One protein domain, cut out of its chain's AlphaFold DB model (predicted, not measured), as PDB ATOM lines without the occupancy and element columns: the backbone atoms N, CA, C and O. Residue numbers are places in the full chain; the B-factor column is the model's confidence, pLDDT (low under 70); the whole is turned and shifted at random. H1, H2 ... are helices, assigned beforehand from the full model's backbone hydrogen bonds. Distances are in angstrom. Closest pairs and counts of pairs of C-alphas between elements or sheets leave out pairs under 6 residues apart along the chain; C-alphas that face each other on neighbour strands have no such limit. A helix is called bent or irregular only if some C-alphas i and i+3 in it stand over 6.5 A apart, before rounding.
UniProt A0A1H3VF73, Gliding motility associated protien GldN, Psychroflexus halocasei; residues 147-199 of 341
ATOM      1  N   LEU A 147     117.651  25.901  36.647       83.31
ATOM      2  CA  LEU A 147     117.350  25.077  35.484       83.31
ATOM      3  C   LEU A 147     118.174  25.565  34.282       83.31
ATOM      4  O   LEU A 147     117.966  26.698  33.842       83.31
ATOM      5  N   PRO A 148     119.093  24.748  33.732       84.50
ATOM      6  CA  PRO A 148     119.800  25.090  32.502       84.50
ATOM      7  C   PRO A 148     118.858  25.036  31.289       84.50
ATOM      8  O   PRO A 148     117.781  24.442  31.345       84.50
ATOM      9  N   ASN A 149     119.295  25.574  30.145       85.25
ATOM     10  CA  ASN A 149     118.501  25.586  28.904       85.25
ATOM     11  C   ASN A 149     118.001  24.188  28.487       85.25
ATOM     12  O   ASN A 149     116.891  24.060  27.975       85.25
ATOM     13  N   ALA A 150     118.786  23.137  28.749       86.00
ATOM     14  CA  ALA A 150     118.379  21.753  28.511       86.00
ATOM     15  C   ALA A 150     117.138  21.362  29.337       86.00
ATOM     16  O   ALA A 150     116.188  20.806  28.791       86.00
ATOM     17  N   ALA A 151     117.096  21.725  30.619       84.81
ATOM     18  CA  ALA A 151     115.956  21.454  31.490       84.81
ATOM     19  C   ALA A 151     114.706  22.242  31.062       84.81
ATOM     20  O   ALA A 151     113.605  21.699  31.041       84.81
ATOM     21  N   LEU A 152     114.875  23.498  30.631       84.75
ATOM     22  CA  LEU A 152     113.771  24.298  30.083       84.75
ATOM     23  C   LEU A 152     113.194  23.687  28.796       84.75
ATOM     24  O   LEU A 152     111.986  23.745  28.578       84.75
ATOM     25  N   SER A 153     114.034  23.065  27.962       84.94
ATOM     26  CA  SER A 153     113.570  22.374  26.753       84.94
ATOM     27  C   SER A 153     112.745  21.123  27.062       84.94
ATOM     28  O   SER A 153     111.760  20.871  26.373       84.94
ATOM     29  N   ILE A 154     113.101  20.388  28.123       85.94
ATOM     30  CA  ILE A 154     112.333  19.234  28.607       85.94
ATOM     31  C   ILE A 154     110.974  19.714  29.120       85.94
ATOM     32  O   ILE A 154     109.953  19.211  28.674       85.94
ATOM     33  N   LEU A 155     110.936  20.750  29.966       86.25
ATOM     34  CA  LEU A 155     109.677  21.331  30.456       86.25
ATOM     35  C   LEU A 155     108.755  21.795  29.317       86.25
ATOM     36  O   LEU A 155     107.547  21.566  29.370       86.25
ATOM     37  N   GLY A 156     109.324  22.367  28.253       85.25
ATOM     38  CA  GLY A 156     108.570  22.784  27.070       85.25
ATOM     39  C   GLY A 156     107.902  21.634  26.303       85.25
ATOM     40  O   GLY A 156     106.858  21.855  25.697       85.25
ATOM     41  N   GLN A 157     108.446  20.411  26.349       85.94
ATOM     42  CA  GLN A 157     107.813  19.229  25.738       85.94
ATOM     43  C   GLN A 157     106.548  18.790  26.484       85.94
ATOM     44  O   GLN A 157     105.659  18.202  25.878       85.94
ATOM     45  N   TYR A 158     106.464  19.105  27.776       83.94
ATOM     46  CA  TYR A 158     105.324  18.803  28.645       83.94
ATOM     47  C   TYR A 158     104.393  20.013  28.820       83.94
ATOM     48  O   TYR A 158     103.655  20.087  29.794       83.94
ATOM     49  N   GLU A 159     104.449  20.984  27.902       80.81
ATOM     50  CA  GLU A 159     103.615  22.198  27.905       80.81
ATOM     51  C   GLU A 159     103.811  23.123  29.129       80.81
ATOM     52  O   GLU A 159     103.120  24.135  29.266       80.81
ATOM     53  N   ILE A 160     104.815  22.868  29.979       78.81
ATOM     54  CA  ILE A 160     105.185  23.732  31.110       78.81
ATOM     55  C   ILE A 160     106.017  24.889  30.562       78.81
ATOM     56  O   ILE A 160     107.249  24.901  30.585       78.81
ATOM     57  N   THR A 161     105.313  25.867  30.010       73.62
ATOM     58  CA  THR A 161     105.892  27.066  29.408       73.62
ATOM     59  C   THR A 161     105.416  28.316  30.143       73.62
ATOM     60  O   THR A 161     104.339  28.333  30.742       73.62
ATOM     61  N   GLY A 162     106.243  29.363  30.130       78.25
ATOM     62  CA  GLY A 162     105.988  30.617  30.842       78.25
ATOM     63  C   GLY A 162     106.754  30.734  32.162       78.25
ATOM     64  O   GLY A 162     107.073  29.737  32.809       78.25
ATOM     65  N   THR A 163     107.076  31.970  32.548       78.88
ATOM     66  CA  THR A 163     107.864  32.269  33.755       78.88
ATOM     67  C   THR A 163     107.175  31.765  35.018       78.88
ATOM     68  O   THR A 163     107.810  31.100  35.830       78.88
ATOM     69  N   GLU A 164     105.864  31.980  35.127       82.56
ATOM     70  CA  GLU A 164     105.057  31.609  36.296       82.56
ATOM     71  C   GLU A 164     104.960  30.089  36.491       82.56
ATOM     72  O   GLU A 164     105.182  29.587  37.589       82.56
ATOM     73  N   ASN A 165     104.699  29.327  35.423       84.50
ATOM     74  CA  ASN A 165     104.577  27.866  35.503       84.50
ATOM     75  C   ASN A 165     105.912  27.192  35.839       84.50
ATOM     76  O   ASN A 165     105.950  26.225  36.599       84.50
ATOM     77  N   VAL A 166     107.016  27.716  35.300       83.94
ATOM     78  CA  VAL A 166     108.366  27.233  35.619       83.94
ATOM     79  C   VAL A 166     108.730  27.561  37.068       83.94
ATOM     80  O   VAL A 166     109.354  26.745  37.744       83.94
ATOM     81  N   GLU A 167     108.340  28.729  37.570       82.56
ATOM     82  CA  GLU A 167     108.568  29.117  38.963       82.56
ATOM     83  C   GLU A 167     107.731  28.281  39.936       82.56
ATOM     84  O   GLU A 167     108.257  27.767  40.922       82.56
ATOM     85  N   LEU A 168     106.472  28.009  39.592       84.44
ATOM     86  CA  LEU A 168     105.606  27.096  40.332       84.44
ATOM     87  C   LEU A 168     106.142  25.654  40.323       84.44
ATOM     88  O   LEU A 168     106.080  24.959  41.339       84.44
ATOM     89  N   PHE A 169     106.696  25.197  39.196       85.19
ATOM     90  CA  PHE A 169     107.404  23.920  39.119       85.19
ATOM     91  C   PHE A 169     108.602  23.899  40.071       85.19
ATOM     92  O   PHE A 169     108.716  22.971  40.868       85.19
ATOM     93  N   LYS A 170     109.455  24.932  40.050       84.00
ATOM     94  CA  LYS A 170     110.605  25.045  40.962       84.00
ATOM     95  C   LYS A 170     110.172  25.034  42.427       84.00
ATOM     96  O   LYS A 170     110.751  24.289  43.208       84.00
ATOM     97  N   GLN A 171     109.136  25.789  42.791       82.56
ATOM     98  CA  GLN A 171     108.616  25.833  44.159       82.56
ATOM     99  C   GLN A 171     108.145  24.449  44.628       82.56
ATOM    100  O   GLN A 171     108.479  24.010  45.728       82.56
ATOM    101  N   ARG A 172     107.405  23.725  43.780       85.31
ATOM    102  CA  ARG A 172     106.930  22.366  44.085       85.31
ATOM    103  C   ARG A 172     108.061  21.339  44.105       85.31
ATOM    104  O   ARG A 172     108.019  20.428  44.927       85.31
ATOM    105  N   ALA A 173     109.061  21.501  43.241       84.12
ATOM    106  CA  ALA A 173     110.272  20.685  43.225       84.12
ATOM    107  C   ALA A 173     111.075  20.854  44.518       84.12
ATOM    108  O   ALA A 173     111.470  19.863  45.121       84.12
ATOM    109  N   MET A 174     111.244  22.093  44.985       81.38
ATOM    110  CA  MET A 174     111.914  22.401  46.252       81.38
ATOM    111  C   MET A 174     111.169  21.854  47.469       81.38
ATOM    112  O   MET A 174     111.800  21.466  48.444       81.38
ATOM    113  N   ALA A 175     109.837  21.823  47.416       79.38
ATOM    114  CA  ALA A 175     109.008  21.251  48.471       79.38
ATOM    115  C   ALA A 175     108.897  19.715  48.401       79.38
ATOM    116  O   ALA A 175     108.174  19.143  49.208       79.38
ATOM    117  N   GLU A 176     109.528  19.061  47.417       78.38
ATOM    118  CA  GLU A 176     109.403  17.621  47.129       78.38
ATOM    119  C   GLU A 176     107.956  17.144  46.857       78.38
ATOM    120  O   GLU A 176     107.664  15.950  46.840       78.38
ATOM    121  N   LYS A 177     107.036  18.071  46.549       81.94
ATOM    122  CA  LYS A 177     105.596  17.811  46.334       81.94
ATOM    123  C   LYS A 177     105.216  17.570  44.872       81.94
ATOM    124  O   LYS A 177     104.039  17.575  44.523       81.94
ATOM    125  N   LEU A 178     106.187  17.362  43.983       80.88
ATOM    126  CA  LEU A 178     105.913  17.106  42.561       80.88
ATOM    127  C   LEU A 178     105.038  15.862  42.348       80.88
ATOM    128  O   LEU A 178     104.158  15.880  41.493       80.88
ATOM    129  N   GLY A 179     105.239  14.818  43.160       78.88
ATOM    130  CA  GLY A 179     104.487  13.561  43.070       78.88
ATOM    131  C   GLY A 179     103.011  13.665  43.473       78.88
ATOM    132  O   GLY A 179     102.233  12.775  43.142       78.88
ATOM    133  N   GLU A 180     102.600  14.747  44.143       83.06
ATOM    134  CA  GLU A 180     101.193  14.990  44.498       83.06
ATOM    135  C   GLU A 180     100.354  15.437  43.286       83.06
ATOM    136  O   GLU A 180      99.125  15.389  43.338       83.06
ATOM    137  N   PHE A 181     101.000  15.833  42.179       83.00
ATOM    138  CA  PHE A 181     100.346  16.357  40.975       83.00
ATOM    139  C   PHE A 181     100.664  15.528  39.718       83.00
ATOM    140  O   PHE A 181     101.240  16.059  38.765       83.00
ATOM    141  N   PRO A 182     100.261  14.247  39.656       80.75
ATOM    142  CA  PRO A 182     100.578  13.365  38.529       80.75
ATOM    143  C   PRO A 182      99.951  13.805  37.194       80.75
ATOM    144  O   PRO A 182     100.468  13.455  36.139       80.75
ATOM    145  N   GLU A 183      98.863  14.586  37.223       80.75
ATOM    146  CA  GLU A 183      98.233  15.143  36.012       80.75
ATOM    147  C   GLU A 183      99.061  16.262  35.366       80.75
ATOM    148  O   GLU A 183      99.016  16.440  34.153       80.75
ATOM    149  N   LEU A 184      99.817  17.014  36.172       81.06
ATOM    150  CA  LEU A 184     100.630  18.143  35.709       81.06
ATOM    151  C   LEU A 184     102.094  17.745  35.514       81.06
ATOM    152  O   LEU A 184     102.765  18.268  34.627       81.06
ATOM    153  N   TYR A 185     102.591  16.826  36.341       83.38
ATOM    154  CA  TYR A 185     103.976  16.369  36.331       83.38
ATOM    155  C   TYR A 185     104.013  14.839  36.254       83.38
ATOM    156  O   TYR A 185     104.066  14.163  37.284       83.38
ATOM    157  N   PRO A 186     103.987  14.268  35.036       85.44
ATOM    158  CA  PRO A 186     104.140  12.832  34.850       85.44
ATOM    159  C   PRO A 186     105.464  12.331  35.441       85.44
ATOM    160  O   PRO A 186     106.474  13.034  35.393       85.44
ATOM    161  N   GLN A 187     105.488  11.092  35.935       83.62
ATOM    162  CA  GLN A 187     106.689  10.500  36.542       83.62
ATOM    163  C   GLN A 187     107.904  10.537  35.594       83.62
ATOM    164  O   GLN A 187     109.012  10.850  36.021       83.62
ATOM    165  N   ASP A 188     107.671  10.335  34.294       85.81
ATOM    166  CA  ASP A 188     108.707  10.396  33.258       85.81
ATOM    167  C   ASP A 188     109.396  11.770  33.181       85.81
ATOM    168  O   ASP A 188     110.605  11.848  32.955       85.81
ATOM    169  N   LEU A 189     108.642  12.859  33.382       86.00
ATOM    170  CA  LEU A 189     109.195  14.214  33.434       86.00
ATOM    171  C   LEU A 189     110.066  14.378  34.682       86.00
ATOM    172  O   LEU A 189     111.175  14.905  34.597       86.00
ATOM    173  N   VAL A 190     109.567  13.930  35.836       84.38
ATOM    174  CA  VAL A 190     110.276  14.022  37.121       84.38
ATOM    175  C   VAL A 190     111.606  13.271  37.050       84.38
ATOM    176  O   VAL A 190     112.635  13.806  37.467       84.38
ATOM    177  N   ASP A 191     111.618  12.080  36.452       86.62
ATOM    178  CA  ASP A 191     112.823  11.267  36.292       86.62
ATOM    179  C   ASP A 191     113.840  11.916  35.342       86.62
ATOM    180  O   ASP A 191     115.035  11.955  35.650       86.62
ATOM    181  N   GLN A 192     113.383  12.499  34.227       85.88
ATOM    182  CA  GLN A 192     114.247  13.257  33.313       85.88
ATOM    183  C   GLN A 192     114.798  14.543  33.943       85.88
ATOM    184  O   GLN A 192     115.925  14.949  33.646       85.88
ATOM    185  N   MET A 193     114.022  15.185  34.818       84.62
ATOM    186  CA  MET A 193     114.397  16.432  35.484       84.62
ATOM    187  C   MET A 193     115.258  16.216  36.726       84.62
ATOM    188  O   MET A 193     115.958  17.137  37.136       84.62
ATOM    189  N   LYS A 194     115.271  15.011  37.302       85.81
ATOM    190  CA  LYS A 194     116.029  14.659  38.511       85.81
ATOM    191  C   LYS A 194     117.481  15.166  38.544       85.81
ATOM    192  O   LYS A 194     117.848  15.752  39.560       85.81
ATOM    193  N   PRO A 195     118.310  15.028  37.487       86.50
ATOM    194  CA  PRO A 195     119.675  15.570  37.498       86.50
ATOM    195  C   PRO A 195     119.744  17.106  37.550       86.50
ATOM    196  O   PRO A 195     120.772  17.652  37.937       86.50
ATOM    197  N   TYR A 196     118.673  17.807  37.172       84.81
ATOM    198  CA  TYR A 196     118.588  19.271  37.143       84.81
ATOM    199  C   TYR A 196     117.879  19.869  38.366       84.81
ATOM    200  O   TYR A 196     117.876  21.084  38.532       84.81
ATOM    201  N   MET A 197     117.280  19.039  39.226       81.56
ATOM    202  CA  MET A 197     116.529  19.466  40.414       81.56
ATOM    203  C   MET A 197     117.379  19.482  41.691       81.56
ATOM    204  O   MET A 197     116.841  19.380  42.787       81.56
ATOM    205  N   ILE A 198     118.704  19.597  41.576       82.75
ATOM    206  CA  ILE A 198     119.583  19.699  42.746       82.75
ATOM    207  C   ILE A 198     119.461  21.130  43.298       82.75
ATOM    208  O   ILE A 198     119.855  22.072  42.600       82.75
ATOM    209  N   PRO A 199     118.907  21.329  44.510       81.44
ATOM    210  CA  PRO A 199     118.812  22.658  45.088       81.44
ATOM    211  C   PRO A 199     120.217  23.163  45.413       81.44
ATOM    212  O   PRO A 199     121.014  22.480  46.051       81.44
TER     213      PRO A 199
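AT A GLANCE: This is residues 147 to 199 of the 341 residues of the protein "Gliding motility associated protien GldN" of Psychroflexus halocasei (UniProt A0A1H3VF73). Four helices follow one another round a small, rounded ring: H1 and H4 lie side by side, running opposite ways, H2 stands about perpendicular to H1, and the short H3 comes between H2 and H4 in the chain. H1 and H4 make the one touching pair of helices, while H2 is near H1 and H3 without clearly touching either. The printed part has 53 residues, with four named helices in the order H1, H2, H3, H4 and no named strand, and the class is all helix. The whole is compact, with a radius of gyration of the C-alphas of 9.8 A, and the C-alphas span 25 by 22 by 21 A.

HOW THE PARTS SIT: H1, residues 149 to 157, is close to but not clearly touching H2, residues 163 to 174. Their closest C-alphas, those of Leu 155 and Val 166, are 8.0 A apart, and their lines are about perpendicular, at 77 degrees. H2 is also close to but not clearly touching H3, residues 177 to 180, where the closest C-alphas, those of Arg 172 and Leu 178, are 5.6 A apart. H3 is in turn close to but not clearly touching H4, residues 187 to 196, with the C-alphas of Gly 179 and Gln 187 closest at 7.5 A. H4 touches H1 at a shallow tilt of 11 degrees, opposite ways; their closest C-alphas, those of Ala 151 and Met 193, are 6.6 A apart. H1 and H3 are apart, and H2 and H4 are apart. In H1 and H2 each O i to N i+4 pair is within hydrogen-bond range, in H4 4 of 6 are, and H3 is too short for such a pair.

IN THESE COORDINATES: H1 begins with C-alpha 149 at (118.501, 25.586, 28.904) and is 12.8 A from first to last C-alpha. H2, the longest helix with 12 residues, measures 16.4 A and begins with C-alpha 163 at (107.864, 32.269, 33.755). H3, four residues, measures 5.5 A. H4 measures 14.8 A and ends with C-alpha 196 at (118.588, 19.271, 37.143). H4 is irregular, with C-alphas 192 and 195 7.2 A apart, and its line is a rough one.

THE WHOLE: The two C-alphas farthest apart, those of Asn 149 and Glu 180, are 25.6 A apart, and those of the first and last printed residues, Leu 147 and Pro 199, are 10.0 A apart. The printed part has no cut. The links from H1 to H2 and from H2 to H3 are tight, and that from H3 to H4 is short. The mean pLDDT of the printed part is 83.2, and no printed residue is under 70.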